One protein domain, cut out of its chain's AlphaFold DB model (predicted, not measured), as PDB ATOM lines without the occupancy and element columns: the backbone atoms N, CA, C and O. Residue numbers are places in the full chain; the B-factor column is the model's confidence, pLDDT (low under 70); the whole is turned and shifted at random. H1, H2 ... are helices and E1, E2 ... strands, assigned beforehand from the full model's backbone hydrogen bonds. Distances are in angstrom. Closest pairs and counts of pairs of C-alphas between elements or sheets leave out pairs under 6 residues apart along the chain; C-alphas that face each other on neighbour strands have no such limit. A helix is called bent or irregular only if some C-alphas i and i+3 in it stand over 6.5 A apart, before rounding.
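AT A GLANCE: This is residues 261 to 474 of the 594 residues of the protein "SET domain-containing protein" of Tieghemostelium lacteum (UniProt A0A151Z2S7). A small bundle of three helices, H5, H6 and H9, makes the core; H10 crosses H6, and H3 meets residues 384 to 387 of H6. From this body a long arm, mostly loop, reaches far out to one end with H1 and H2, while the loop of residues 423 to 437 reaches out at the other end. The printed part has 214 residues with ten named helices, H1 to H10, followed by one named strand, E1, which pairs with no named strand. The class is mostly helix, though only 104 residues are in named elements. The whole is loose, with a radius of gyration of the C-alphas of 21.0 A, and spans 79 by 36 by 32 A, the arm making much of the length.

HOW THE PARTS SIT: Start at residue 261 and read through residues 261 to 292, which hold no named element, to H1, residues 293 to 296. H1 is close to but not clearly touching H2, residues 302 to 313; their closest C-alphas, of Ile 296 and Tyr 302, are 5.9 A apart. In the next stretch, residues 323 to 324 pair antiparallel with residues 332 to 333. H3, residues 336 to 349, is apart from H1 and H2. It is irregular, with C-alphas 345 and 348 at 7.2 A. H4, residues 351 to 354, is close to but not clearly touching H5, residues 359 to 368, with the C-alphas of His 354 and Leu 360 closest at 6.4 A. H5 and H6, residues 373 to 387, form a helical hairpin: they touch at a shallow tilt of 17 degrees, opposite ways, closest at the C-alphas of Cys 367 and Arg 376, 5.7 A. H6 is the hub, touching three helices. With residues 384 to 387 alone it touches residues 345 to 349 of H3, about perpendicular at 84 degrees, closest at the C-alphas of Ser 387 and Ser 348, 5.5 A. H9, residues 438 to 450, joins H5 and H6 in the bundle, three helices side by side; it touches H5 at a shallow tilt of 26 degrees, opposite ways, closest at the C-alphas of Ile 446 and Leu 359, 6.4 A. H10, residues 458 to 471, touches H6 at a steep tilt of 54 degrees, closest at the C-alphas of Ile 468 and Val 378, 6.6 A. H7, residues 402 to 410, only just touches H10, with 3 pairs of C-alphas within 8 A, closest at Leu 408 and Val 464, 6.8 A. H8, residues 417 to 422, touches no helix. E1, residues 472 to 474, pairs with no named strand and meets H10 only through their link. Every O i to N i+4 pair is within hydrogen-bond range in H2, H5, H6, H7, H9 and H10, but 6 of 10 in H3 and 1 of 2 in H8; H1 and H4 are too short for such a pair.

IN THESE COORDINATES: Find C-alpha 293 at (191.797, 350.254, 216.403), where H1 begins; H2 then runs 16.3 A. H3 runs 19.4 A, and H5 14.3 A. Find C-alpha 373 at (219.427, 338.285, 238.928); from there H6 runs 20.8 A. H7 covers 12.6 A, H9 18.5 A and H10 20.0 A, while H4, H8 and E1 are short. E1 ends at C-alpha 474, (210.084, 344.578, 243.517).

THE WHOLE: The C-alphas of Ser 300 and Lys 429, the two farthest apart, are 79.1 A apart. The printed part has no cut. Long links join H2 to H3, H6 to H7 and H8 to H9. The mean pLDDT of the printed part is 71.4, and 72 residues are under 70, among them residues 389 to 435.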
ATOM      1  N   VAL A 261     215.940 350.011 239.432       81.81
ATOM      2  CA  VAL A 261     216.605 349.329 238.314       81.81
ATOM      3  C   VAL A 261     215.724 348.188 237.810       81.81
ATOM      4  O   VAL A 261     215.051 347.557 238.618       81.81
ATOM      5  N   PRO A 262     215.733 347.879 236.505       79.44
ATOM      6  CA  PRO A 262     215.153 346.637 236.003       79.44
ATOM      7  C   PRO A 262     215.786 345.415 236.672       79.44
ATOM      8  O   PRO A 262     216.983 345.424 236.950       79.44
ATOM      9  N   MET A 263     215.000 344.369 236.919       74.75
ATOM     10  CA  MET A 263     215.505 343.104 237.465       74.75
ATOM     11  C   MET A 263     216.096 342.203 236.372       74.75
ATOM     12  O   MET A 263     217.128 341.563 236.567       74.75
ATOM     13  N   GLU A 264     215.508 342.232 235.174       69.12
ATOM     14  CA  GLU A 264     215.990 341.497 233.997       69.12
ATOM     15  C   GLU A 264     217.013 342.304 233.184       69.12
ATOM     16  O   GLU A 264     216.845 342.589 231.992       69.12
ATOM     17  N   LEU A 265     218.096 342.712 233.842       62.25
ATOM     18  CA  LEU A 265     219.203 343.398 233.177       62.25
ATOM     19  C   LEU A 265     219.976 342.411 232.295       62.25
ATOM     20  O   LEU A 265     220.393 341.351 232.775       62.25
ATOM     21  N   GLY A 266     220.162 342.770 231.019       57.25
ATOM     22  CA  GLY A 266     221.057 342.076 230.095       57.25
ATOM     23  C   GLY A 266     222.531 342.334 230.431       57.25
ATOM     24  O   GLY A 266     222.881 342.657 231.563       57.25
ATOM     25  N   GLU A 267     223.424 342.209 229.446       56.47
ATOM     26  CA  GLU A 267     224.884 342.315 229.653       56.47
ATOM     27  C   GLU A 267     225.351 343.657 230.261       56.47
ATOM     28  O   GLU A 267     226.459 343.742 230.795       56.47
ATOM     29  N   ASN A 268     224.540 344.721 230.185       61.09
ATOM     30  CA  ASN A 268     224.838 346.019 230.788       61.09
ATOM     31  C   ASN A 268     223.567 346.739 231.294       61.09
ATOM     32  O   ASN A 268     222.451 346.377 230.933       61.09
ATOM     33  N   ILE A 269     223.736 347.801 232.100       61.28
ATOM     34  CA  ILE A 269     222.618 348.539 232.739       61.28
ATOM     35  C   ILE A 269     221.678 349.244 231.737       61.28
ATOM     36  O   ILE A 269     220.604 349.705 232.112       61.28
ATOM     37  N   TYR A 270     222.094 349.359 230.474       64.56
ATOM     38  CA  TYR A 270     221.374 350.068 229.413       64.56
ATOM     39  C   TYR A 270     220.644 349.122 228.449       64.56
ATOM     40  O   TYR A 270     219.782 349.561 227.696       64.56
ATOM     41  N   LYS A 271     220.964 347.825 228.479       58.38
ATOM     42  CA  LYS A 271     220.371 346.791 227.632       58.38
ATOM     43  C   LYS A 271     219.494 345.877 228.480       58.38
ATOM     44  O   LYS A 271     219.937 344.837 228.960       58.38
ATOM     45  N   THR A 272     218.241 346.266 228.665       57.44
ATOM     46  CA  THR A 272     217.167 345.347 229.069       57.44
ATOM     47  C   THR A 272     216.763 344.475 227.877       57.44
ATOM     48  O   THR A 272     216.967 344.866 226.726       57.44
ATOM     49  N   LYS A 273     216.178 343.293 228.123       55.06
ATOM     50  CA  LYS A 273     215.591 342.470 227.044       55.06
ATOM     51  C   LYS A 273     214.493 343.219 226.273       55.06
ATOM     52  O   LYS A 273     214.316 342.962 225.088       55.06
ATOM     53  N   ASP A 274     213.811 344.166 226.926       56.12
ATOM     54  CA  ASP A 274     212.889 345.116 226.297       56.12
ATOM     55  C   ASP A 274     213.458 346.546 226.350       56.12
ATOM     56  O   ASP A 274     213.400 347.224 227.379       56.12
ATOM     57  N   THR A 275     214.052 347.005 225.245       58.66
ATOM     58  CA  THR A 275     214.805 348.273 225.134       58.66
ATOM     59  C   THR A 275     213.934 349.530 225.038       58.66
ATOM     60  O   THR A 275     214.437 350.599 224.702       58.66
ATOM     61  N   HIS A 276     212.630 349.429 225.298       74.56
ATOM     62  CA  HIS A 276     211.659 350.486 225.011       74.56
ATOM     63  C   HIS A 276     211.179 351.228 226.258       74.56
ATOM     64  O   HIS A 276     210.067 351.723 226.245       74.56
ATOM     65  N   HIS A 277     211.952 351.323 227.341       79.88
ATOM     66  CA  HIS A 277     211.491 352.007 228.557       79.88
ATOM     67  C   HIS A 277     212.268 353.288 228.851       79.88
ATOM     68  O   HIS A 277     213.487 353.346 228.690       79.88
ATOM     69  N   CYS A 278     211.572 354.315 229.346       81.06
ATOM     70  CA  CYS A 278     212.225 355.533 229.814       81.06
ATOM     71  C   CYS A 278     213.164 355.228 230.986       81.06
ATOM     72  O   CYS A 278     212.768 354.611 231.972       81.06
ATOM     73  N   PHE A 279     214.388 355.749 230.938       81.00
ATOM     74  CA  PHE A 279     215.361 355.569 232.016       81.00
ATOM     75  C   PHE A 279     214.955 356.213 233.346       81.00
ATOM     76  O   PHE A 279     215.383 355.748 234.401       81.00
ATOM     77  N   ASN A 280     214.181 357.302 233.297       80.50
ATOM     78  CA  ASN A 280     213.794 358.045 234.494       80.50
ATOM     79  C   ASN A 280     212.448 357.623 235.070       80.50
ATOM     80  O   ASN A 280     212.335 357.605 236.285       80.50
ATOM     81  N   CYS A 281     211.442 357.392 234.220       77.12
ATOM     82  CA  CYS A 281     210.078 357.120 234.674       77.12
ATOM     83  C   CYS A 281     209.569 355.717 234.325       77.12
ATOM     84  O   CYS A 281     208.383 355.447 234.486       77.12
ATOM     85  N   HIS A 282     210.425 354.867 233.752       77.31
ATOM     86  CA  HIS A 282     210.129 353.484 233.374       77.31
ATOM     87  C   HIS A 282     208.845 353.253 232.558       77.31
ATOM     88  O   HIS A 282     208.403 352.116 232.449       77.31
ATOM     89  N   ILE A 283     208.275 354.293 231.936       75.88
ATOM     90  CA  ILE A 283     207.164 354.158 230.991       75.88
ATOM     91  C   ILE A 283     207.643 353.408 229.748       75.88
ATOM     92  O   ILE A 283     208.756 353.654 229.269       75.88
ATOM     93  N   SER A 284     206.804 352.509 229.245       76.12
ATOM     94  CA  SER A 284     206.990 351.861 227.949       76.12
ATOM     95  C   SER A 284     206.777 352.891 226.835       76.12
ATOM     96  O   SER A 284     205.816 353.655 226.858       76.12
ATOM     97  N   MET A 285     207.689 352.946 225.868       77.06
ATOM     98  CA  MET A 285     207.571 353.766 224.656       77.06
ATOM     99  C   MET A 285     206.654 353.112 223.620       77.06
ATOM    100  O   MET A 285     206.345 353.733 222.602       77.06
ATOM    101  N   LYS A 286     206.243 351.857 223.857       75.19
ATOM    102  CA  LYS A 286     205.268 351.169 223.016       75.19
ATOM    103  C   LYS A 286     203.908 351.864 223.168       75.19
ATOM    104  O   LYS A 286     203.533 352.202 224.291       75.19
ATOM    105  N   PRO A 287     203.175 352.083 222.065       74.00
ATOM    106  CA  PRO A 287     201.833 352.640 222.140       74.00
ATOM    107  C   PRO A 287     200.884 351.685 222.873       74.00
ATOM    108  O   PRO A 287     201.129 350.476 222.949       74.00
ATOM    109  N   LEU A 288     199.780 352.238 223.373       75.56
ATOM    110  CA  LEU A 288     198.654 351.456 223.879       75.56
ATOM    111  C   LEU A 288     198.185 350.450 222.821       75.56
ATOM    112  O   LEU A 288     198.038 350.794 221.648       75.56
ATOM    113  N   GLN A 289     197.916 349.213 223.237       77.44
ATOM    114  CA  GLN A 289     197.369 348.202 222.336       77.44
ATOM    115  C   GLN A 289     195.849 348.341 222.317       77.44
ATOM    116  O   GLN A 289     195.177 347.862 223.221       77.44
ATOM    117  N   ILE A 290     195.297 349.030 221.320       79.94
ATOM    118  CA  ILE A 290     193.848 349.220 221.213       79.94
ATOM    119  C   ILE A 290     193.258 348.112 220.339       79.94
ATOM    120  O   ILE A 290     193.547 348.010 219.144       79.94
ATOM    121  N   GLU A 291     192.395 347.279 220.916       81.31
ATOM    122  CA  GLU A 291     191.681 346.271 220.142       81.31
ATOM    123  C   GLU A 291     190.743 346.922 219.128       81.31
ATOM    124  O   GLU A 291     190.017 347.872 219.425       81.31
ATOM    125  N   ASN A 292     190.735 346.374 217.911       75.50
ATOM    126  CA  ASN A 292     189.935 346.876 216.795       75.50
ATOM    127  C   ASN A 292     190.230 348.341 216.421       75.50
ATOM    128  O   ASN A 292     189.371 348.996 215.830       75.50
ATOM    129  N   GLU A 293     191.438 348.857 216.692       80.19
ATOM    130  CA  GLU A 293     191.797 350.254 216.403       80.19
ATOM    131  C   GLU A 293     191.459 350.673 214.959       80.19
ATOM    132  O   GLU A 293     190.867 351.727 214.741       80.19
ATOM    133  N   ASN A 294     191.716 349.799 213.978       81.88
ATOM    134  CA  ASN A 294     191.388 350.021 212.563       81.88
ATOM    135  C   ASN A 294     189.888 350.261 212.294       81.88
ATOM    136  O   ASN A 294     189.522 350.882 211.294       81.88
ATOM    137  N   GLU A 295     188.998 349.723 213.130       78.50
ATOM    138  CA  GLU A 295     187.559 349.984 213.047       78.50
ATOM    139  C   GLU A 295     187.186 351.290 213.746       78.50
ATOM    140  O   GLU A 295     186.383 352.056 213.212       78.50
ATOM    141  N   ILE A 296     187.788 351.567 214.904       78.44
ATOM    142  CA  ILE A 296     187.544 352.790 215.682       78.44
ATOM    143  C   ILE A 296     188.043 354.015 214.912       78.44
ATOM    144  O   ILE A 296     187.360 355.033 214.894       78.44
ATOM    145  N   GLN A 297     189.164 353.901 214.191       83.00
ATOM    146  CA  GLN A 297     189.696 354.941 213.300       83.00
ATOM    147  C   GLN A 297     188.692 355.390 212.226       83.00
ATOM    148  O   GLN A 297     188.797 356.500 211.711       83.00
ATOM    149  N   LYS A 298     187.697 354.556 211.887       83.69
ATOM    150  CA  LYS A 298     186.629 354.904 210.932       83.69
ATOM    151  C   LYS A 298     185.457 355.646 211.586       83.69
ATOM    152  O   LYS A 298     184.578 356.122 210.870       83.69
ATOM    153  N   SER A 299     185.408 355.714 212.916       80.88
ATOM    154  CA  SER A 299     184.381 356.435 213.674       80.88
ATOM    155  C   SER A 299     184.616 357.944 213.622       80.88
ATOM    156  O   SER A 299     185.753 358.406 213.710       80.88
ATOM    157  N   SER A 300     183.537 358.733 213.572       81.62
ATOM    158  CA  SER A 300     183.621 360.194 213.724       81.62
ATOM    159  C   SER A 300     184.138 360.616 215.103       81.62
ATOM    160  O   SER A 300     184.679 361.709 215.243       81.62
ATOM    161  N   GLU A 301     184.008 359.743 216.107       81.75
ATOM    162  CA  GLU A 301     184.404 360.009 217.493       81.75
ATOM    163  C   GLU A 301     185.834 359.540 217.823       81.75
ATOM    164  O   GLU A 301     186.236 359.640 218.979       81.75
ATOM    165  N   TYR A 302     186.623 359.055 216.848       83.00
ATOM    166  CA  TYR A 302     187.962 358.486 217.092       83.00
ATOM    167  C   TYR A 302     188.843 359.376 217.981       83.00
ATOM    168  O   TYR A 302     189.339 358.914 219.003       83.00
ATOM    169  N   ASN A 303     188.970 360.667 217.658       83.19
ATOM    170  CA  ASN A 303     189.810 361.582 218.440       83.19
ATOM    171  C   ASN A 303     189.331 361.711 219.893       83.19
ATOM    172  O   ASN A 303     190.144 361.675 220.805       83.19
ATOM    173  N   ARG A 304     188.013 361.781 220.129       82.88
ATOM    174  CA  ARG A 304     187.454 361.829 221.491       82.88
ATOM    175  C   ARG A 304     187.667 360.525 222.249       82.88
ATOM    176  O   ARG A 304     187.902 360.565 223.453       82.88
ATOM    177  N   ILE A 305     187.575 359.389 221.562       80.88
ATOM    178  CA  ILE A 305     187.848 358.069 222.136       80.88
ATOM    179  C   ILE A 305     189.314 357.994 222.569       80.88
ATOM    180  O   ILE A 305     189.589 357.670 223.721       80.88
ATOM    181  N   ILE A 306     190.240 358.369 221.684       81.12
ATOM    182  CA  ILE A 306     191.673 358.400 221.981       81.12
ATOM    183  C   ILE A 306     191.986 359.376 223.119       81.12
ATOM    184  O   ILE A 306     192.625 358.970 224.084       81.12
ATOM    185  N   ASP A 307     191.468 360.605 223.080       80.69
ATOM    186  CA  ASP A 307     191.655 361.591 224.153       80.69
ATOM    187  C   ASP A 307     191.125 361.065 225.496       80.69
ATOM    188  O   ASP A 307     191.737 361.264 226.545       80.69
ATOM    189  N   THR A 308     189.988 360.363 225.487       80.06
ATOM    190  CA  THR A 308     189.415 359.753 226.693       80.06
ATOM    191  C   THR A 308     190.327 358.652 227.226       80.06
ATOM    192  O   THR A 308     190.674 358.677 228.405       80.06
ATOM    193  N   ILE A 309     190.792 357.746 226.363       74.69
ATOM    194  CA  ILE A 309     191.734 356.680 226.727       74.69
ATOM    195  C   ILE A 309     193.037 357.274 227.285       74.69
ATOM    196  O   ILE A 309     193.516 356.824 228.326       74.69
ATOM    197  N   GLN A 310     193.596 358.310 226.656       73.50
ATOM    198  CA  GLN A 310     194.811 358.984 227.126       73.50
ATOM    199  C   GLN A 310     194.597 359.680 228.473       73.50
ATOM    200  O   GLN A 310     195.458 359.607 229.344       73.50
ATOM    201  N   ASN A 311     193.441 360.308 228.695       71.94
ATOM    202  CA  ASN A 311     193.110 360.922 229.982       71.94
ATOM    203  C   ASN A 311     192.892 359.876 231.089       71.94
ATOM    204  O   ASN A 311     193.271 360.116 232.239       71.94
ATOM    205  N   MET A 312     192.308 358.721 230.753       67.31
ATOM    206  CA  MET A 312     192.082 357.617 231.692       67.31
ATOM    207  C   MET A 312     193.384 356.904 232.065       67.31
ATOM    208  O   MET A 312     193.623 356.626 233.239       67.31
ATOM    209  N   THR A 313     194.240 356.635 231.080       66.19
ATOM    210  CA  THR A 313     195.491 355.884 231.266       66.19
ATOM    211  C   THR A 313     196.676 356.771 231.631       66.19
ATOM    212  O   THR A 313     197.660 356.272 232.166       66.19
ATOM    213  N   GLN A 314     196.612 358.075 231.337       65.75
ATOM    214  CA  GLN A 314     197.754 359.002 231.383       65.75
ATOM    215  C   GLN A 314     198.952 358.512 230.543       65.75
ATOM    216  O   GLN A 314     200.094 358.914 230.779       65.75
ATOM    217  N   LEU A 315     198.689 357.641 229.560       67.69
ATOM    218  CA  LEU A 315     199.655 357.129 228.598       67.69
ATOM    219  C   LEU A 315     199.368 357.727 227.216       67.69
ATOM    220  O   LEU A 315     198.213 357.994 226.877       67.69
ATOM    221  N   PRO A 316     200.398 357.951 226.391       65.88
ATOM    222  CA  PRO A 316     200.187 358.371 225.018       65.88
ATOM    223  C   PRO A 316     199.607 357.216 224.191       65.88
ATOM    224  O   PRO A 316     200.077 356.084 224.269       65.88
ATOM    225  N   ALA A 317     198.587 357.504 223.379       66.94
ATOM    226  CA  ALA A 317     198.004 356.525 222.467       66.94
ATOM    227  C   ALA A 317     198.888 356.280 221.234       66.94
ATOM    228  O   ALA A 317     198.819 355.219 220.627       66.94
ATOM    229  N   SER A 318     199.737 357.247 220.880       70.25
ATOM    230  CA  SER A 318     200.705 357.145 219.789       70.25
ATOM    231  C   SER A 318     202.093 356.731 220.283       70.25
ATOM    232  O   SER A 318     202.440 356.950 221.443       70.25
ATOM    233  N   GLU A 319     202.916 356.206 219.372       71.88
ATOM    234  CA  GLU A 319     204.320 355.876 219.637       71.88
ATOM    235  C   GLU A 319     205.084 357.084 220.208       71.88
ATOM    236  O   GLU A 319     205.009 358.199 219.679       71.88
ATOM    237  N   ILE A 320     205.828 356.863 221.297       77.06
ATOM    238  CA  ILE A 320     206.694 357.889 221.883       77.06
ATOM    239  C   ILE A 320     208.036 357.841 221.164       77.06
ATOM    240  O   ILE A 320     208.772 356.862 221.284       77.06
ATOM    241  N   LEU A 321     208.403 358.924 220.480       83.19
ATOM    242  CA  LEU A 321     209.749 359.062 219.929       83.19
ATOM    243  C   LEU A 321     210.752 359.291 221.074       83.19
ATOM    244  O   LEU A 321     210.685 360.325 221.743       83.19
ATOM    245  N   PRO A 322     211.691 358.359 221.323       87.38
ATOM    246  CA  PRO A 322     212.582 358.463 222.466       87.38
ATOM    247  C   PRO A 322     213.639 359.551 222.257       87.38
ATOM    248  O   PRO A 322     214.393 359.530 221.280       87.38
ATOM    249  N   LEU A 323     213.773 360.443 223.237       90.25
ATOM    250  CA  LEU A 323     214.925 361.334 223.350       90.25
ATOM    251  C   LEU A 323     216.124 360.526 223.839       90.25
ATOM    252  O   LEU A 323     216.009 359.770 224.801       90.25
ATOM    253  N   LYS A 324     217.284 360.684 223.202       90.62
ATOM    254  CA  LYS A 324     218.504 359.965 223.584       90.62
ATOM    255  C   LYS A 324     219.437 360.872 224.371       90.62
ATOM    256  O   LYS A 324     219.525 362.065 224.093       90.62
ATOM    257  N   CYS A 325     220.175 360.300 225.320       88.94
ATOM    258  CA  CYS A 325     221.250 361.019 225.998       88.94
ATOM    259  C   CYS A 325     222.228 361.596 224.954       88.94
ATOM    260  O   CYS A 325     222.763 360.826 224.149       88.94
ATOM    261  N   PRO A 326     222.526 362.910 224.990       88.12
ATOM    262  CA  PRO A 326     223.325 363.577 223.958       88.12
ATOM    263  C   PRO A 326     224.803 363.157 223.960       88.12
ATOM    264  O   PRO A 326     225.542 363.507 223.046       88.12
ATOM    265  N   HIS A 327     225.245 362.422 224.986       87.38
ATOM    266  CA  HIS A 327     226.634 362.003 225.149       87.38
ATOM    267  C   HIS A 327     226.859 360.529 224.808       87.38
ATOM    268  O   HIS A 327     227.760 360.212 224.039       87.38
ATOM    269  N   CYS A 328     226.077 359.615 225.396       84.75
ATOM    270  CA  CYS A 328     226.267 358.179 225.177       84.75
ATOM    271  C   CYS A 328     225.386 357.592 224.079       84.75
ATOM    272  O   CYS A 328     225.728 356.542 223.552       84.75
ATOM    273  N   ASN A 329     224.243 358.213 223.766       84.69
ATOM    274  CA  ASN A 329     223.219 357.659 222.875       84.69
ATOM    275  C   ASN A 329     222.614 356.299 223.319       84.69
ATOM    276  O   ASN A 329     221.760 355.757 222.618       84.69
ATOM    277  N   ASP A 330     223.028 355.769 224.478       79.75
ATOM    278  CA  ASP A 330     222.632 354.461 225.027       79.75
ATOM    279  C   ASP A 330     221.357 354.531 225.887       79.75
ATOM    280  O   ASP A 330     220.701 353.519 226.121       79.75
ATOM    281  N   VAL A 331     221.021 355.718 226.400       84.38
ATOM    282  CA  VAL A 331     219.914 355.938 227.344       84.38
ATOM    283  C   VAL A 331     218.805 356.737 226.690       84.38
ATOM    284  O   VAL A 331     219.089 357.745 226.041       84.38
ATOM    285  N   ILE A 332     217.558 356.309 226.907       87.81
ATOM    286  CA  ILE A 332     216.367 356.919 226.314       87.81
ATOM    287  C   ILE A 332     215.406 357.527 227.348       87.81
ATOM    288  O   ILE A 332     215.253 357.024 228.466       87.81
ATOM    289  N   PHE A 333     214.716 358.598 226.953       87.56
ATOM    290  CA  PHE A 333     213.747 359.345 227.753       87.56
ATOM    291  C   PHE A 333     212.463 359.614 226.961       87.56
ATOM    292  O   PHE A 333     212.512 359.777 225.746       87.56
ATOM    293  N   CYS A 334     211.315 359.652 227.644       84.69
ATOM    294  CA  CYS A 334     210.008 359.814 226.988       84.69
ATOM    295  C   CYS A 334     209.645 361.275 226.692       84.69
ATOM    296  O   CYS A 334     208.718 361.535 225.936       84.69
ATOM    297  N   SER A 335     210.316 362.229 227.340       85.56
ATOM    298  CA  SER A 335     210.025 363.662 227.246       85.56
ATOM    299  C   SER A 335     211.184 364.482 227.812       85.56
ATOM    300  O   SER A 335     211.980 363.950 228.597       85.56
ATOM    301  N   ASP A 336     211.259 365.769 227.463       87.69
ATOM    302  CA  ASP A 336     212.288 366.682 227.986       87.69
ATOM    303  C   ASP A 336     212.303 366.739 229.526       87.69
ATOM    304  O   ASP A 336     213.371 366.539 230.102       87.69
ATOM    305  N   PRO A 337     211.160 366.842 230.246       86.88
ATOM    306  CA  PRO A 337     211.170 366.819 231.712       86.88
ATOM    307  C   PRO A 337     211.732 365.517 232.297       86.88
ATOM    308  O   PRO A 337     212.382 365.517 233.347       86.88
ATOM    309  N   CYS A 338     211.480 364.378 231.642       84.94
ATOM    310  CA  CYS A 338     212.059 363.105 232.065       84.94
ATOM    311  C   CYS A 338     213.555 363.021 231.761       84.94
ATOM    312  O   CYS A 338     214.278 362.402 232.544       84.94
ATOM    313  N   MET A 339     214.014 363.632 230.668       87.88
ATOM    314  CA  MET A 339     215.433 363.756 230.357       87.88
ATOM    315  C   MET A 339     216.132 364.652 231.380       87.88
ATOM    316  O   MET A 339     217.126 364.220 231.951       87.88
ATOM    317  N   ASP A 340     215.586 365.823 231.704       85.00
ATOM    318  CA  ASP A 340     216.184 366.758 232.664       85.00
ATOM    319  C   ASP A 340     216.404 366.108 234.036       85.00
ATOM    320  O   ASP A 340     217.518 366.111 234.569       85.00
ATOM    321  N   ILE A 341     215.368 365.462 234.582       79.75
ATOM    322  CA  ILE A 341     215.450 364.758 235.872       79.75
ATOM    323  C   ILE A 341     216.330 363.505 235.755       79.75
ATOM    324  O   ILE A 341     217.151 363.222 236.629       79.75
ATOM    325  N   GLY A 342     216.175 362.736 234.676       80.69
ATOM    326  CA  GLY A 342     216.921 361.501 234.455       80.69
ATOM    327  C   GLY A 342     218.420 361.722 234.275       80.69
ATOM    328  O   GLY A 342     219.226 360.915 234.741       80.69
ATOM    329  N   MET A 343     218.812 362.842 233.668       83.38
ATOM    330  CA  MET A 343     220.206 363.221 233.467       83.38
ATOM    331  C   MET A 343     220.918 363.545 234.783       83.38
ATOM    332  O   MET A 343     222.109 363.248 234.881       83.38
ATOM    333  N   LEU A 344     220.215 364.031 235.815       76.88
ATOM    334  CA  LEU A 344     220.778 364.176 237.171       76.88
ATOM    335  C   LEU A 344     221.202 362.824 237.768       76.88
ATOM    336  O   LEU A 344     222.169 362.746 238.523       76.88
ATOM    337  N   LYS A 345     220.501 361.743 237.399       77.19
ATOM    338  CA  LYS A 345     220.802 360.370 237.837       77.19
ATOM    339  C   LYS A 345     221.834 359.683 236.928       77.19
ATOM    340  O   LYS A 345     222.611 358.852 237.394       77.19
ATOM    341  N   HIS A 346     221.838 360.015 235.633       83.06
ATOM    342  CA  HIS A 346     222.645 359.349 234.604       83.06
ATOM    343  C   HIS A 346     224.041 359.959 234.393       83.06
ATOM    344  O   HIS A 346     224.984 359.216 234.131       83.06
ATOM    345  N   ARG A 347     224.209 361.286 234.493       81.56
ATOM    346  CA  ARG A 347     225.432 362.012 234.072       81.56
ATOM    347  C   ARG A 347     226.731 361.418 234.632       81.56
ATOM    348  O   ARG A 347     227.730 361.317 233.919       81.56
ATOM    349  N   SER A 348     226.722 361.013 235.894       79.19
ATOM    350  CA  SER A 348     227.865 360.447 236.618       79.19
ATOM    351  C   SER A 348     228.242 359.023 236.176       79.19
ATOM    352  O   SER A 348     229.405 358.633 236.299       79.19
ATOM    353  N   ILE A 349     227.296 358.284 235.594       81.94
ATOM    354  CA  ILE A 349     227.463 356.925 235.049       81.94
ATOM    355  C   ILE A 349     227.298 356.880 233.524       81.94
ATOM    356  O   ILE A 349     227.161 355.806 232.941       81.94
ATOM    357  N   CYS A 350     227.343 358.028 232.848       84.62
ATOM    358  CA  CYS A 350     227.303 358.099 231.392       84.62
ATOM    359  C   CYS A 350     228.553 357.440 230.789       84.62
ATOM    360  O   CYS A 350     229.677 357.770 231.176       84.62
ATOM    361  N   SER A 351     228.374 356.538 229.816       78.00
ATOM    362  CA  SER A 351     229.483 355.792 229.197       78.00
ATOM    363  C   SER A 351     230.528 356.722 228.565       78.00
ATOM    364  O   SER A 351     231.722 356.463 228.695       78.00
ATOM    365  N   HIS A 352     230.106 357.864 228.007       78.06
ATOM    366  CA  HIS A 352     230.997 358.911 227.493       78.06
ATOM    367  C   HIS A 352     232.019 359.423 228.529       78.06
ATOM    368  O   HIS A 352     233.184 359.610 228.200       78.06
ATOM    369  N   LYS A 353     231.621 359.587 229.800       69.62
ATOM    370  CA  LYS A 353     232.485 360.129 230.869       69.62
ATOM    371  C   LYS A 353     233.604 359.163 231.277       69.62
ATOM    372  O   LYS A 353     234.618 359.583 231.819       69.62
ATOM    373  N   HIS A 354     233.416 357.868 231.025       63.81
ATOM    374  CA  HIS A 354     234.329 356.802 231.450       63.81
ATOM    375  C   HIS A 354     235.122 356.193 230.291       63.81
ATOM    376  O   HIS A 354     235.733 355.142 230.477       63.81
ATOM    377  N   GLN A 355     235.136 356.828 229.113       61.25
ATOM    378  CA  GLN A 355     235.808 356.303 227.915       61.25
ATOM    379  C   GLN A 355     237.309 356.043 228.130       61.25
ATOM    380  O   GLN A 355     237.830 355.063 227.605       61.25
ATOM    381  N   GLU A 356     237.988 356.853 228.948       52.56
ATOM    382  CA  GLU A 356     239.441 356.745 229.160       52.56
ATOM    383  C   GLU A 356     239.849 355.639 230.151       52.56
ATOM    384  O   GLU A 356     240.871 354.983 229.963       52.56
ATOM    385  N   TYR A 357     239.044 355.379 231.189       60.47
ATOM    386  CA  TYR A 357     239.389 354.434 232.270       60.47
ATOM    387  C   TYR A 357     238.541 353.149 232.278       60.47
ATOM    388  O   TYR A 357     238.861 352.187 232.991       60.47
ATOM    389  N   ASN A 358     237.454 353.138 231.497       78.50
ATOM    390  CA  ASN A 358     236.460 352.073 231.354       78.50
ATOM    391  C   ASN A 358     235.999 351.449 232.691       78.50
ATOM    392  O   ASN A 358     235.738 350.248 232.781       78.50
ATOM    393  N   LEU A 359     235.921 352.249 233.762       85.94
ATOM    394  CA  LEU A 359     235.511 351.778 235.094       85.94
ATOM    395  C   LEU A 359     234.063 351.280 235.090       85.94
ATOM    396  O   LEU A 359     233.760 350.255 235.697       85.94
ATOM    397  N   LEU A 360     233.185 351.961 234.348       85.81
ATOM    398  CA  LEU A 360     231.798 351.536 234.169       85.81
ATOM    399  C   LEU A 360     231.702 350.177 233.461       85.81
ATOM    400  O   LEU A 360     230.973 349.306 233.928       85.81
ATOM    401  N   GLY A 361     232.466 349.965 232.385       85.69
ATOM    402  CA  GLY A 361     232.498 348.677 231.690       85.69
ATOM    403  C   GLY A 361     233.065 347.556 232.562       85.69
ATOM    404  O   GLY A 361     232.530 346.450 232.556       85.69
ATOM    405  N   LYS A 362     234.081 347.842 233.393       89.69
ATOM    406  CA  LYS A 362     234.576 346.894 234.409       89.69
ATOM    407  C   LYS A 362     233.483 346.527 235.415       89.69
ATOM    408  O   LYS A 362     233.266 345.345 235.656       89.69
ATOM    409  N   TYR A 363     232.760 347.514 235.953       90.75
ATOM    410  CA  TYR A 363     231.651 347.275 236.884       90.75
ATOM    411  C   TYR A 363     230.564 346.388 236.264       90.75
ATOM    412  O   TYR A 363     230.108 345.424 236.877       90.75
ATOM    413  N   GLN A 364     230.171 346.694 235.025       88.44
ATOM    414  CA  GLN A 364     229.175 345.929 234.276       88.44
ATOM    415  C   GLN A 364     229.653 344.500 233.986       88.44
ATOM    416  O   GLN A 364     228.885 343.559 234.161       88.44
ATOM    417  N   SER A 365     230.930 344.320 233.637       89.38
ATOM    418  CA  SER A 365     231.528 342.998 233.434       89.38
ATOM    419  C   SER A 365     231.532 342.153 234.711       89.38
ATOM    420  O   SER A 365     231.242 340.961 234.644       89.38
ATOM    421  N   GLU A 366     231.806 342.742 235.880       91.94
ATOM    422  CA  GLU A 366     231.682 342.023 237.155       91.94
ATOM    423  C   GLU A 366     230.223 341.664 237.475       91.94
ATOM    424  O   GLU A 366     229.960 340.555 237.936       91.94
ATOM    425  N   CYS A 367     229.261 342.550 237.180       89.56
ATOM    426  CA  CYS A 367     227.831 342.251 237.336       89.56
ATOM    427  C   CYS A 367     227.380 341.095 236.432       89.56
ATOM    428  O   CYS A 367     226.627 340.234 236.880       89.56
ATOM    429  N   ALA A 368     227.869 341.033 235.190       87.81
ATOM    430  CA  ALA A 368     227.530 339.978 234.233       87.81
ATOM    431  C   ALA A 368     227.994 338.574 234.676       87.81
ATOM    432  O   ALA A 368     227.453 337.572 234.216       87.81
ATOM    433  N   LYS A 369     228.966 338.482 235.594       90.12
ATOM    434  CA  LYS A 369     229.411 337.205 236.187       90.12
ATOM    435  C   LYS A 369     228.460 336.684 237.271       90.12
ATOM    436  O   LYS A 369     228.615 335.545 237.707       90.12
ATOM    437  N   ILE A 370     227.520 337.502 237.747       87.12
ATOM    438  CA  ILE A 370     226.567 337.131 238.797       87.12
ATOM    439  C   ILE A 370     225.369 336.429 238.155       87.12
ATOM    440  O   ILE A 370     224.603 337.040 237.407       87.12
ATOM    441  N   SER A 371     225.202 335.142 238.471       85.31
ATOM    442  CA  SER A 371     224.093 334.323 237.970       85.31
ATOM    443  C   SER A 371     222.746 334.699 238.589       85.31
ATOM    444  O   SER A 371     221.725 334.606 237.917       85.31
ATOM    445  N   ASP A 372     222.742 335.118 239.856       83.06
ATOM    446  CA  ASP A 372     221.534 335.527 240.570       83.06
ATOM    447  C   ASP A 372     221.091 336.933 240.136       83.06
ATOM    448  O   ASP A 372     221.807 337.919 240.326       83.06
ATOM    449  N   GLU A 373     219.917 337.030 239.513       79.75
ATOM    450  CA  GLU A 373     219.427 338.285 238.928       79.75
ATOM    451  C   GLU A 373     219.081 339.331 239.991       79.75
ATOM    452  O   GLU A 373     219.317 340.525 239.789       79.75
ATOM    453  N   HIS A 374     218.581 338.890 241.147       79.12
ATOM    454  CA  HIS A 374     218.276 339.772 242.265       79.12
ATOM    455  C   HIS A 374     219.560 340.394 242.829       79.12
ATOM    456  O   HIS A 374     219.672 341.615 242.913       79.12
ATOM    457  N   GLU A 375     220.576 339.586 243.128       83.75
ATOM    458  CA  GLU A 375     221.880 340.066 243.581       83.75
ATOM    459  C   GLU A 375     222.531 340.992 242.547       83.75
ATOM    460  O   GLU A 375     223.070 342.042 242.904       83.75
ATOM    461  N   ARG A 376     222.441 340.653 241.256       87.12
ATOM    462  CA  ARG A 376     222.907 341.522 240.170       87.12
ATOM    463  C   ARG A 376     222.192 342.879 240.198       87.12
ATOM    464  O   ARG A 376     222.849 343.919 240.113       87.12
ATOM    465  N   SER A 377     220.875 342.881 240.393       85.00
ATOM    466  CA  SER A 377     220.055 344.095 240.523       85.00
ATOM    467  C   SER A 377     220.444 344.929 241.744       85.00
ATOM    468  O   SER A 377     220.548 346.148 241.632       85.00
ATOM    469  N   VAL A 378     220.767 344.294 242.878       86.19
ATOM    470  CA  VAL A 378     221.295 344.979 244.073       86.19
ATOM    471  C   VAL A 378     222.565 345.762 243.731       86.19
ATOM    472  O   VAL A 378     222.651 346.944 244.058       86.19
ATOM    473  N   TYR A 379     223.532 345.166 243.025       91.06
ATOM    474  CA  TYR A 379     224.755 345.880 242.629       91.06
ATOM    475  C   TYR A 379     224.487 347.018 241.636       91.06
ATOM    476  O   TYR A 379     225.126 348.068 241.726       91.06
ATOM    477  N   TYR A 380     223.539 346.876 240.712       88.75
ATOM    478  CA  TYR A 380     223.164 347.994 239.841       88.75
ATOM    479  C   TYR A 380     222.448 349.115 240.595       88.75
ATOM    480  O   TYR A 380     222.681 350.292 240.306       88.75
ATOM    481  N   LEU A 381     221.639 348.774 241.599       86.31
ATOM    482  CA  LEU A 381     221.012 349.750 242.478       86.31
ATOM    483  C   LEU A 381     222.061 350.486 243.320       86.31
ATOM    484  O   LEU A 381     221.999 351.708 243.428       86.31
ATOM    485  N   MET A 382     223.082 349.775 243.821       88.44
ATOM    486  CA  MET A 382     224.243 350.390 244.476       88.44
ATOM    487  C   MET A 382     224.948 351.384 243.548       88.44
ATOM    488  O   MET A 382     225.186 352.519 243.954       88.44
ATOM    489  N   LEU A 383     225.240 350.995 242.300       88.69
ATOM    490  CA  LEU A 383     225.859 351.889 241.315       88.69
ATOM    491  C   LEU A 383     225.026 353.160 241.123       88.69
ATOM    492  O   LEU A 383     225.589 354.249 241.190       88.69
ATOM    493  N   LYS A 384     223.704 353.031 240.934       84.88
ATOM    494  CA  LYS A 384     222.809 354.192 240.809       84.88
ATOM    495  C   LYS A 384     222.801 355.051 242.074       84.88
ATOM    496  O   LYS A 384     222.883 356.265 241.966       84.88
ATOM    497  N   ILE A 385     222.740 354.456 243.264       82.44
ATOM    498  CA  ILE A 385     222.751 355.191 244.540       82.44
ATOM    499  C   ILE A 385     224.025 356.024 244.688       82.44
ATOM    500  O   ILE A 385     223.950 357.221 244.967       82.44
ATOM    501  N   PHE A 386     225.192 355.418 244.461       81.94
ATOM    502  CA  PHE A 386     226.469 356.128 244.544       81.94
ATOM    503  C   PHE A 386     226.655 357.150 243.415       81.94
ATOM    504  O   PHE A 386     227.435 358.088 243.574       81.94
ATOM    505  N   SER A 387     225.925 357.011 242.304       79.81
ATOM    506  CA  SER A 387     225.979 357.947 241.183       79.81
ATOM    507  C   SER A 387     225.151 359.214 241.401       79.81
ATOM    508  O   SER A 387     225.448 360.222 240.756       79.81
ATOM    509  N   LEU A 388     224.160 359.215 242.303       74.88
ATOM    510  CA  LEU A 388     223.288 360.374 242.531       74.88
ATOM    511  C   LEU A 388     224.113 361.618 242.908       74.88
ATOM    512  O   LEU A 388     224.919 361.595 243.841       74.88
ATOM    513  N   GLU A 389     223.948 362.696 242.138       57.12
ATOM    514  CA  GLU A 389     224.564 364.005 242.378       57.12
ATOM    515  C   GLU A 389     223.621 364.909 243.198       57.12
ATOM    516  O   GLU A 389     222.401 364.767 243.178       57.12
ATOM    517  N   SER A 390     224.212 365.832 243.957       50.88
ATOM    518  CA  SER A 390     223.522 366.892 244.699       50.88
ATOM    519  C   SER A 390     222.912 367.936 243.763       50.88
ATOM    520  O   SER A 390     223.614 368.418 242.877       50.88
ATOM    521  N   ASN A 391     221.696 368.416 244.042       44.97
ATOM    522  CA  ASN A 391     221.176 369.642 243.414       44.97
ATOM    523  C   ASN A 391     221.827 370.937 243.967       44.97
ATOM    524  O   ASN A 391     221.613 372.006 243.409       44.97
ATOM    525  N   ALA A 392     222.615 370.866 245.050       39.94
ATOM    526  CA  ALA A 392     223.040 372.017 245.866       39.94
ATOM    527  C   ALA A 392     224.571 372.233 245.990       39.94
ATOM    528  O   ALA A 392     225.029 372.818 246.965       39.94
ATOM    529  N   GLY A 393     225.386 371.757 245.044       39.12
ATOM    530  CA  GLY A 393     226.728 372.315 244.778       39.12
ATOM    531  C   GLY A 393     227.859 372.202 245.822       39.12
ATOM    532  O   GLY A 393     228.981 372.556 245.476       39.12
ATOM    533  N   ASP A 394     227.650 371.711 247.047       42.47
ATOM    534  CA  ASP A 394     228.747 371.559 248.022       42.47
ATOM    535  C   ASP A 394     229.352 370.135 248.008       42.47
ATOM    536  O   ASP A 394     228.671 369.117 248.158       42.47
ATOM    537  N   ALA A 395     230.656 370.099 247.718       41.41
ATOM    538  CA  ALA A 395     231.439 368.932 247.326       41.41
ATOM    539  C   ALA A 395     231.946 368.086 248.509       41.41
ATOM    540  O   ALA A 395     232.542 367.036 248.283       41.41
ATOM    541  N   GLN A 396     231.728 368.519 249.758       42.31
ATOM    542  CA  GLN A 396     232.315 367.874 250.942       42.31
ATOM    543  C   GLN A 396     231.428 366.815 251.625       42.31
ATOM    544  O   GLN A 396     231.851 366.234 252.620       42.31
ATOM    545  N   GLN A 397     230.226 366.512 251.113       43.12
ATOM    546  CA  GLN A 397     229.351 365.479 251.696       43.12
ATOM    547  C   GLN A 397     229.032 364.329 250.717       43.12
ATOM    548  O   GLN A 397     228.805 364.587 249.535       43.12
ATOM    549  N   PRO A 398     228.978 363.064 251.185       39.31
ATOM    550  CA  PRO A 398     228.941 361.888 250.310       39.31
ATOM    551  C   PRO A 398     227.607 361.600 249.575       39.31
ATOM    552  O   PRO A 398     227.673 360.982 248.511       39.31
ATOM    553  N   PHE A 399     226.429 362.048 250.056       47.69
ATOM    554  CA  PHE A 399     225.106 361.821 249.413       47.69
ATOM    555  C   PHE A 399     224.165 363.014 249.563       47.69
ATOM    556  O   PHE A 399     224.142 363.624 250.628       47.69
ATOM    557  N   ARG A 400     223.377 363.345 248.524       54.28
ATOM    558  CA  ARG A 400     222.525 364.555 248.520       54.28
ATOM    559  C   ARG A 400     221.222 364.565 247.688       54.28
ATOM    560  O   ARG A 400     220.732 365.657 247.402       54.28
ATOM    561  N   PRO A 401     220.526 363.466 247.362       47.28
ATOM    562  CA  PRO A 401     219.083 363.527 247.543       47.28
ATOM    563  C   PRO A 401     218.868 363.533 249.059       47.28
ATOM    564  O   PRO A 401     219.224 362.566 249.728       47.28
ATOM    565  N   MET A 402     218.367 364.642 249.608       40.91
ATOM    566  CA  MET A 402     218.140 364.847 251.051       40.91
ATOM    567  C   MET A 402     217.388 363.667 251.708       40.91
ATOM    568  O   MET A 402     217.611 363.354 252.871       40.91
ATOM    569  N   GLU A 403     216.567 362.978 250.917       49.91
ATOM    570  CA  GLU A 403     215.812 361.766 251.242       49.91
ATOM    571  C   GLU A 403     216.721 360.552 251.500       49.91
ATOM    572  O   GLU A 403     216.569 359.875 252.508       49.91
ATOM    573  N   LEU A 404     217.736 360.307 250.659       51.88
ATOM    574  CA  LEU A 404     218.593 359.128 250.791       51.88
ATOM    575  C   LEU A 404     219.608 359.273 251.930       51.88
ATOM    576  O   LEU A 404     219.833 358.311 252.646       51.88
ATOM    577  N   ASP A 405     220.197 360.451 252.151       50.84
ATOM    578  CA  ASP A 405     221.074 360.669 253.316       50.84
ATOM    579  C   ASP A 405     220.284 360.571 254.631       50.84
ATOM    580  O   ASP A 405     220.761 359.983 255.605       50.84
ATOM    581  N   GLN A 406     219.034 361.059 254.644       51.59
ATOM    582  CA  GLN A 406     218.166 360.868 255.797       51.59
ATOM    583  C   GLN A 406     217.860 359.382 256.029       51.59
ATOM    584  O   GLN A 406     218.038 358.885 257.140       51.59
ATOM    585  N   TYR A 407     217.493 358.672 254.971       53.38
ATOM    586  CA  TYR A 407     217.183 357.247 254.971       53.38
ATOM    587  C   TYR A 407     218.394 356.359 255.347       53.38
ATOM    588  O   TYR A 407     218.271 355.453 256.174       53.38
ATOM    589  N   LEU A 408     219.597 356.665 254.839       51.88
ATOM    590  CA  LEU A 408     220.857 355.952 255.115       51.88
ATOM    591  C   LEU A 408     221.366 356.151 256.553       51.88
ATOM    592  O   LEU A 408     222.030 355.263 257.088       51.88
ATOM    593  N   LYS A 409     221.063 357.293 257.185       50.25
ATOM    594  CA  LYS A 409     221.390 357.567 258.598       50.25
ATOM    595  C   LYS A 409     220.479 356.829 259.592       50.25
ATOM    596  O   LYS A 409     220.848 356.713 260.754       50.25
ATOM    597  N   ARG A 410     219.306 356.348 259.156       52.06
ATOM    598  CA  ARG A 410     218.176 355.956 260.031       52.06
ATOM    599  C   ARG A 410     217.784 354.481 259.965       52.06
ATOM    600  O   ARG A 410     217.079 353.981 260.839       52.06
ATOM    601  N   LEU A 411     218.245 353.757 258.947       48.62
ATOM    602  CA  LEU A 411     218.069 352.307 258.837       48.62
ATOM    603  C   LEU A 411     219.349 351.589 259.237       48.62
ATOM    604  O   LEU A 411     220.078 351.026 258.422       48.62
ATOM    605  N   ILE A 412     219.612 351.623 260.536       39.44
ATOM    606  CA  ILE A 412     220.689 350.858 261.135       39.44
ATOM    607  C   ILE A 412     220.073 349.583 261.682       39.44
ATOM    608  O   ILE A 412     219.652 349.508 262.831       39.44
ATOM    609  N   TYR A 413     220.069 348.555 260.849       41.31
ATOM    610  CA  TYR A 413     220.295 347.221 261.368       41.31
ATOM    611  C   TYR A 413     221.568 346.713 260.716       41.31
ATOM    612  O   TYR A 413     221.730 346.729 259.494       41.31
ATOM    613  N   ALA A 414     222.490 346.267 261.566       41.00
ATOM    614  CA  ALA A 414     223.404 345.206 261.207       41.00
ATOM    615  C   ALA A 414     222.620 344.172 260.394       41.00
ATOM    616  O   ALA A 414     221.609 343.669 260.887       41.00
ATOM    617  N   LEU A 415     223.060 343.881 259.163       41.03
ATOM    618  CA  LEU A 415     222.529 342.739 258.428       41.03
ATOM    619  C   LEU A 415     222.459 341.555 259.396       41.03
ATOM    620  O   LEU A 415     223.464 341.316 260.080       41.03
ATOM    621  N   PRO A 416     221.331 340.828 259.454       41.12
ATOM    622  CA  PRO A 416     221.268 339.555 260.149       41.12
ATOM    623  C   PRO A 416     222.547 338.756 259.866       41.12
ATOM    624  O   PRO A 416     223.035 338.745 258.730       41.12
ATOM    625  N   ASP A 417     223.133 338.098 260.870       41.16
ATOM    626  CA  ASP A 417     224.382 337.345 260.668       41.16
ATOM    627  C   ASP A 417     224.239 336.263 259.564       41.16
ATOM    628  O   ASP A 417     225.220 335.880 258.912       41.16
ATOM    629  N   SER A 418     222.998 335.850 259.258       40.59
ATOM    630  CA  SER A 418     222.629 335.040 258.086       40.59
ATOM    631  C   SER A 418     223.029 335.682 256.748       40.59
ATOM    632  O   SER A 418     223.535 334.990 255.865       40.59
ATOM    633  N   ILE A 419     222.883 337.001 256.599       42.44
ATOM    634  CA  ILE A 419     223.303 337.741 255.404       42.44
ATOM    635  C   ILE A 419     224.809 338.033 255.460       42.44
ATOM    636  O   ILE A 419     225.486 337.856 254.447       42.44
ATOM    637  N   ARG A 420     225.375 338.362 256.636       45.00
ATOM    638  CA  ARG A 420     226.829 338.609 256.809       45.00
ATOM    639  C   ARG A 420     227.701 337.413 256.408       45.00
ATOM    640  O   ARG A 420     228.787 337.597 255.851       45.00
ATOM    641  N   SER A 421     227.225 336.192 256.662       38.62
ATOM    642  CA  SER A 421     227.924 334.945 256.315       38.62
ATOM    643  C   SER A 421     227.853 334.596 254.820       38.62
ATOM    644  O   SER A 421     228.869 334.190 254.251       38.62
ATOM    645  N   ARG A 422     226.716 334.835 254.141       39.78
ATOM    646  CA  ARG A 422     226.614 334.760 252.665       39.78
ATOM    647  C   ARG A 422     227.503 335.804 252.000       39.78
ATOM    648  O   ARG A 422     228.204 335.521 251.028       39.78
ATOM    649  N   THR A 423     227.542 337.001 252.571       39.31
ATOM    650  CA  THR A 423     228.484 338.030 252.175       39.31
ATOM    651  C   THR A 423     229.844 337.800 252.829       39.31
ATOM    652  O   THR A 423     230.371 338.802 253.262       39.31
ATOM    653  N   ASN A 424     230.444 336.588 252.889       41.44
ATOM    654  CA  ASN A 424     231.868 336.283 253.234       41.44
ATOM    655  C   ASN A 424     232.620 337.350 254.092       41.44
ATOM    656  O   ASN A 424     233.784 337.672 253.823       41.44
ATOM    657  N   ILE A 425     231.959 337.931 255.099       39.78
ATOM    658  CA  ILE A 425     232.488 338.987 255.960       39.78
ATOM    659  C   ILE A 425     233.012 338.216 257.158       39.78
ATOM    660  O   ILE A 425     232.271 337.839 258.062       39.78
ATOM    661  N   HIS A 426     234.289 337.842 257.107       35.38
ATOM    662  CA  HIS A 426     234.903 337.082 258.187       35.38
ATOM    663  C   HIS A 426     234.987 337.950 259.442       35.38
ATOM    664  O   HIS A 426     235.808 338.861 259.510       35.38
ATOM    665  N   ILE A 427     234.200 337.613 260.462       36.09
ATOM    666  CA  ILE A 427     234.416 338.104 261.820       36.09
ATOM    667  C   ILE A 427     235.660 337.387 262.354       36.09
ATOM    668  O   ILE A 427     235.623 336.206 262.703       36.09
ATOM    669  N   ARG A 428     236.796 338.084 262.408       33.81
ATOM    670  CA  ARG A 428     237.887 337.703 263.308       33.81
ATOM    671  C   ARG A 428     238.111 338.828 264.314       33.81
ATOM    672  O   ARG A 428     238.528 339.916 263.950       33.81
ATOM    673  N   LYS A 429     237.895 338.476 265.584       31.91
ATOM    674  CA  LYS A 429     238.331 339.138 266.827       31.91
ATOM    675  C   LYS A 429     237.779 340.526 267.179       31.91
ATOM    676  O   LYS A 429     237.966 340.901 268.329       31.91
ATOM    677  N   ASP A 430     237.074 341.228 266.296       34.47
ATOM    678  CA  ASP A 430     236.494 342.538 266.626       34.47
ATOM    679  C   ASP A 430     235.087 342.704 266.008       34.47
ATOM    680  O   ASP A 430     234.979 342.799 264.782       34.47
ATOM    681  N   PRO A 431     233.998 342.683 266.805       39.56
ATOM    682  CA  PRO A 431     232.625 342.840 266.312       39.56
ATOM    683  C   PRO A 431     232.339 344.231 265.720       39.56
ATOM    684  O   PRO A 431     231.331 344.386 265.030       39.56
ATOM    685  N   ASN A 432     233.240 345.201 265.908       41.06
ATOM    686  CA  ASN A 432     233.086 346.573 265.420       41.06
ATOM    687  C   ASN A 432     233.758 346.819 264.054       41.06
ATOM    688  O   ASN A 432     233.738 347.938 263.548       41.06
ATOM    689  N   ARG A 433     234.354 345.796 263.417       46.34
ATOM    690  CA  ARG A 433     235.016 345.934 262.105       46.34
ATOM    691  C   ARG A 433     234.262 345.229 260.977       46.34
ATOM    692  O   ARG A 433     234.224 344.004 260.889       46.34
ATOM    693  N   ILE A 434     233.727 346.022 260.048       54.97
ATOM    694  CA  ILE A 434     233.075 345.545 258.820       54.97
ATOM    695  C   ILE A 434     234.141 345.037 257.831       54.97
ATOM    696  O   ILE A 434     235.011 345.787 257.394       54.97
ATOM    697  N   HIS A 435     234.069 343.763 257.434       61.06
ATOM    698  CA  HIS A 435     235.034 343.138 256.515       61.06
ATOM    699  C   HIS A 435     234.414 342.699 255.187       61.06
ATOM    700  O   HIS A 435     234.092 341.534 255.036       61.06
ATOM    701  N   LEU A 436     234.322 343.572 254.184       72.12
ATOM    702  CA  LEU A 436     233.721 343.246 252.877       72.12
ATOM    703  C   LEU A 436     234.223 341.921 252.247       72.12
ATOM    704  O   LEU A 436     235.417 341.591 252.324       72.12
ATOM    705  N   THR A 437     233.330 341.199 251.551       80.00
ATOM    706  CA  THR A 437     233.705 340.012 250.754       80.00
ATOM    707  C   THR A 437     234.751 340.323 249.710       80.00
ATOM    708  O   THR A 437     234.919 341.467 249.311       80.00
ATOM    709  N   ARG A 438     235.394 339.288 249.157       83.25
ATOM    710  CA  ARG A 438     236.189 339.454 247.929       83.25
ATOM    711  C   ARG A 438     235.382 340.126 246.811       83.25
ATOM    712  O   ARG A 438     235.885 341.060 246.207       83.25
ATOM    713  N   LYS A 439     234.134 339.696 246.599       88.56
ATOM    714  CA  LYS A 439     233.232 340.259 245.585       88.56
ATOM    715  C   LYS A 439     232.919 341.736 245.859       88.56
ATOM    716  O   LYS A 439     233.141 342.585 245.007       88.56
ATOM    717  N   ASP A 440     232.499 342.053 247.078       87.12
ATOM    718  CA  ASP A 440     232.180 343.407 247.534       87.12
ATOM    719  C   ASP A 440     233.398 344.318 247.531       87.12
ATOM    720  O   ASP A 440     233.259 345.477 247.181       87.12
ATOM    721  N   LYS A 441     234.593 343.813 247.857       88.00
ATOM    722  CA  LYS A 441     235.846 344.571 247.746       88.00
ATOM    723  C   LYS A 441     236.131 344.971 246.306       88.00
ATOM    724  O   LYS A 441     236.530 346.109 246.087       88.00
ATOM    725  N   THR A 442     235.909 344.070 245.347       92.38
ATOM    726  CA  THR A 442     236.060 344.380 243.920       92.38
ATOM    727  C   THR A 442     235.107 345.499 243.508       92.38
ATOM    728  O   THR A 442     235.552 346.520 242.991       92.38
ATOM    729  N   PHE A 443     233.811 345.350 243.794       93.81
ATOM    730  CA  PHE A 443     232.811 346.362 243.445       93.81
ATOM    731  C   PHE A 443     233.039 347.700 244.164       93.81
ATOM    732  O   PHE A 443     233.010 348.752 243.526       93.81
ATOM    733  N   TYR A 444     233.338 347.656 245.462       90.94
ATOM    734  CA  TYR A 444     233.677 348.822 246.274       90.94
ATOM    735  C   TYR A 444     234.870 349.580 245.699       90.94
ATOM    736  O   TYR A 444     234.806 350.800 245.587       90.94
ATOM    737  N   GLN A 445     235.939 348.880 245.307       91.38
ATOM    738  CA  GLN A 445     237.121 349.533 244.751       91.38
ATOM    739  C   GLN A 445     236.795 350.235 243.429       91.38
ATOM    740  O   GLN A 445     237.159 351.393 243.263       91.38
ATOM    741  N   ILE A 446     236.037 349.587 242.536       92.25
ATOM    742  CA  ILE A 446     235.611 350.204 241.269       92.25
ATOM    743  C   ILE A 446     234.784 351.470 241.532       92.25
ATOM    744  O   ILE A 446     235.007 352.488 240.883       92.25
ATOM    745  N   ILE A 447     233.851 351.430 242.486       89.12
ATOM    746  CA  ILE A 447     232.986 352.567 242.841       89.12
ATOM    747  C   ILE A 447     233.783 353.693 243.502       89.12
ATOM    748  O   ILE A 447     233.587 354.862 243.171       89.12
ATOM    749  N   LYS A 448     234.717 353.351 244.391       87.81
ATOM    750  CA  LYS A 448     235.624 354.309 245.023       87.81
ATOM    751  C   LYS A 448     236.505 355.013 243.992       87.81
ATOM    752  O   LYS A 448     236.692 356.218 244.090       87.81
ATOM    753  N   ASP A 449     237.006 354.284 242.999       88.31
ATOM    754  CA  ASP A 449     237.813 354.861 241.921       88.31
ATOM    755  C   ASP A 449     236.949 355.728 240.988       88.31
ATOM    756  O   ASP A 449     237.368 356.809 240.575       88.31
ATOM    757  N   MET A 450     235.717 355.287 240.701       86.06
ATOM    758  CA  MET A 450     234.757 355.997 239.848       86.06
ATOM    759  C   MET A 450     234.313 357.338 240.445       86.06
ATOM    760  O   MET A 450     234.109 358.304 239.709       86.06
ATOM    761  N   PHE A 451     234.181 357.400 241.770       83.12
ATOM    762  CA  PHE A 451     233.751 358.583 242.520       83.12
ATOM    763  C   PHE A 451     234.815 359.008 243.538       83.12
ATOM    764  O   PHE A 451     234.513 359.279 244.699       83.12
ATOM    765  N   SER A 452     236.074 359.069 243.098       81.06
ATOM    766  CA  SER A 452     237.249 359.344 243.942       81.06
ATOM    767  C   SER A 452     237.224 360.697 244.658       81.06
ATOM    768  O   SER A 452     237.905 360.881 245.664       81.06
ATOM    769  N   ASN A 453     236.408 361.634 244.175       75.38
ATOM    770  CA  ASN A 453     236.160 362.925 244.807       75.38
ATOM    771  C   ASN A 453     235.174 362.862 245.988       75.38
ATOM    772  O   ASN A 453     234.927 363.891 246.611       75.38
ATOM    773  N   ARG A 454     234.596 361.693 246.297       73.81
ATOM    774  CA  ARG A 454     233.641 361.497 247.396       73.81
ATOM    775  C   ARG A 454     234.250 360.620 248.496       73.81
ATOM    776  O   ARG A 454     234.945 359.650 248.188       73.81
ATOM    777  N   PRO A 455     233.956 360.886 249.782       69.38
ATOM    778  CA  PRO A 455     234.458 360.077 250.890       69.38
ATOM    779  C   PRO A 455     233.660 358.764 251.027       69.38
ATOM    780  O   PRO A 455     232.884 358.581 251.962       69.38
ATOM    781  N   ILE A 456     233.824 357.840 250.073       76.56
ATOM    782  CA  ILE A 456     233.162 356.527 250.099       76.56
ATOM    783  C   ILE A 456     233.981 355.553 250.955       76.56
ATOM    784  O   ILE A 456     235.059 355.109 250.553       76.56
ATOM    785  N   THR A 457     233.462 355.204 252.135       76.06
ATOM    786  CA  THR A 457     234.077 354.237 253.060       76.06
ATOM    787  C   THR A 457     233.526 352.818 252.853       76.06
ATOM    788  O   THR A 457     232.448 352.622 252.287       76.06
ATOM    789  N   GLN A 458     234.255 351.793 253.316       74.94
ATOM    790  CA  GLN A 458     233.776 350.396 253.278       74.94
ATOM    791  C   GLN A 458     232.534 350.183 254.146       74.94
ATOM    792  O   GLN A 458     231.691 349.340 253.845       74.94
ATOM    793  N   GLU A 459     232.425 350.947 255.224       68.31
ATOM    794  CA  GLU A 459     231.246 350.951 256.066       68.31
ATOM    795  C   GLU A 459     230.037 351.504 255.317       68.31
ATOM    796  O   GLU A 459     228.981 350.878 255.293       68.31
ATOM    797  N   LEU A 460     230.198 352.647 254.659       72.75
ATOM    798  CA  LEU A 460     229.120 353.251 253.903       72.75
ATOM    799  C   LEU A 460     228.626 352.329 252.780       72.75
ATOM    800  O   LEU A 460     227.421 352.163 252.592       72.75
ATOM    801  N   TRP A 461     229.557 351.677 252.082       81.06
ATOM    802  CA  TRP A 461     229.254 350.605 251.135       81.06
ATOM    803  C   TRP A 461     228.361 349.528 251.750       81.06
ATOM    804  O   TRP A 461     227.327 349.164 251.188       81.06
ATOM    805  N   TYR A 462     228.764 349.028 252.918       74.19
ATOM    806  CA  TYR A 462     228.032 347.999 253.638       74.19
ATOM    807  C   TYR A 462     226.632 348.471 254.046       74.19
ATOM    808  O   TYR A 462     225.670 347.738 253.824       74.19
ATOM    809  N   ARG A 463     226.485 349.700 254.558       71.12
ATOM    810  CA  ARG A 463     225.186 350.279 254.944       71.12
ATOM    811  C   ARG A 463     224.233 350.377 253.755       71.12
ATOM    812  O   ARG A 463     223.123 349.858 253.823       71.12
ATOM    813  N   VAL A 464     224.690 350.959 252.644       76.81
ATOM    814  CA  VAL A 464     223.891 351.082 251.414       76.81
ATOM    815  C   VAL A 464     223.434 349.705 250.938       76.81
ATOM    816  O   VAL A 464     222.249 349.505 250.680       76.81
ATOM    817  N   LYS A 465     224.348 348.729 250.880       80.00
ATOM    818  CA  LYS A 465     224.005 347.361 250.476       80.00
ATOM    819  C   LYS A 465     222.968 346.728 251.407       80.00
ATOM    820  O   LYS A 465     222.021 346.117 250.928       80.00
ATOM    821  N   SER A 466     223.134 346.903 252.716       72.94
ATOM    822  CA  SER A 466     222.235 346.349 253.737       72.94
ATOM    823  C   SER A 466     220.821 346.904 253.606       72.94
ATOM    824  O   SER A 466     219.844 346.162 253.638       72.94
ATOM    825  N   ILE A 467     220.724 348.214 253.392       73.94
ATOM    826  CA  ILE A 467     219.458 348.917 253.208       73.94
ATOM    827  C   ILE A 467     218.738 348.426 251.960       73.94
ATOM    828  O   ILE A 467     217.543 348.147 252.028       73.94
ATOM    829  N   ILE A 468     219.465 348.266 250.853       77.12
ATOM    830  CA  ILE A 468     218.908 347.693 249.628       77.12
ATOM    831  C   ILE A 468     218.384 346.282 249.893       77.12
ATOM    832  O   ILE A 468     217.253 345.982 249.546       77.12
ATOM    833  N   GLN A 469     219.176 345.425 250.537       76.50
ATOM    834  CA  GLN A 469     218.788 344.032 250.767       76.50
ATOM    835  C   GLN A 469     217.543 343.884 251.649       76.50
ATOM    836  O   GLN A 469     216.776 342.953 251.439       76.50
ATOM    837  N   LEU A 470     217.344 344.782 252.617       74.56
ATOM    838  CA  LEU A 470     216.242 344.684 253.575       74.56
ATOM    839  C   LEU A 470     214.988 345.469 253.168       74.56
ATOM    840  O   LEU A 470     213.915 345.168 253.677       74.56
ATOM    841  N   ASN A 471     215.115 346.476 252.296       77.00
ATOM    842  CA  ASN A 471     214.028 347.424 252.018       77.00
ATOM    843  C   ASN A 471     213.737 347.632 250.528       77.00
ATOM    844  O   ASN A 471     212.785 348.335 250.193       77.00
ATOM    845  N   ALA A 472     214.551 347.089 249.617       80.50
ATOM    846  CA  ALA A 472     214.212 347.174 248.206       80.50
ATOM    847  C   ALA A 472     212.964 346.338 247.922       80.50
ATOM    848  O   ALA A 472     212.860 345.183 248.332       80.50
ATOM    849  N   LEU A 473     212.027 346.940 247.198       82.12
ATOM    850  CA  LEU A 473     210.774 346.314 246.816       82.12
ATOM    851  C   LEU A 473     210.771 346.086 245.310       82.12
ATOM    852  O   LEU A 473     211.152 346.970 244.537       82.12
ATOM    853  N   ALA A 474     210.335 344.895 244.909       80.19
ATOM    854  CA  ALA A 474     210.084 344.578 243.517       80.19
ATOM    855  C   ALA A 474     208.675 345.040 243.121       80.19
ATOM    856  O   ALA A 474     207.705 344.754 243.825       80.19
TER     857      ALA A 474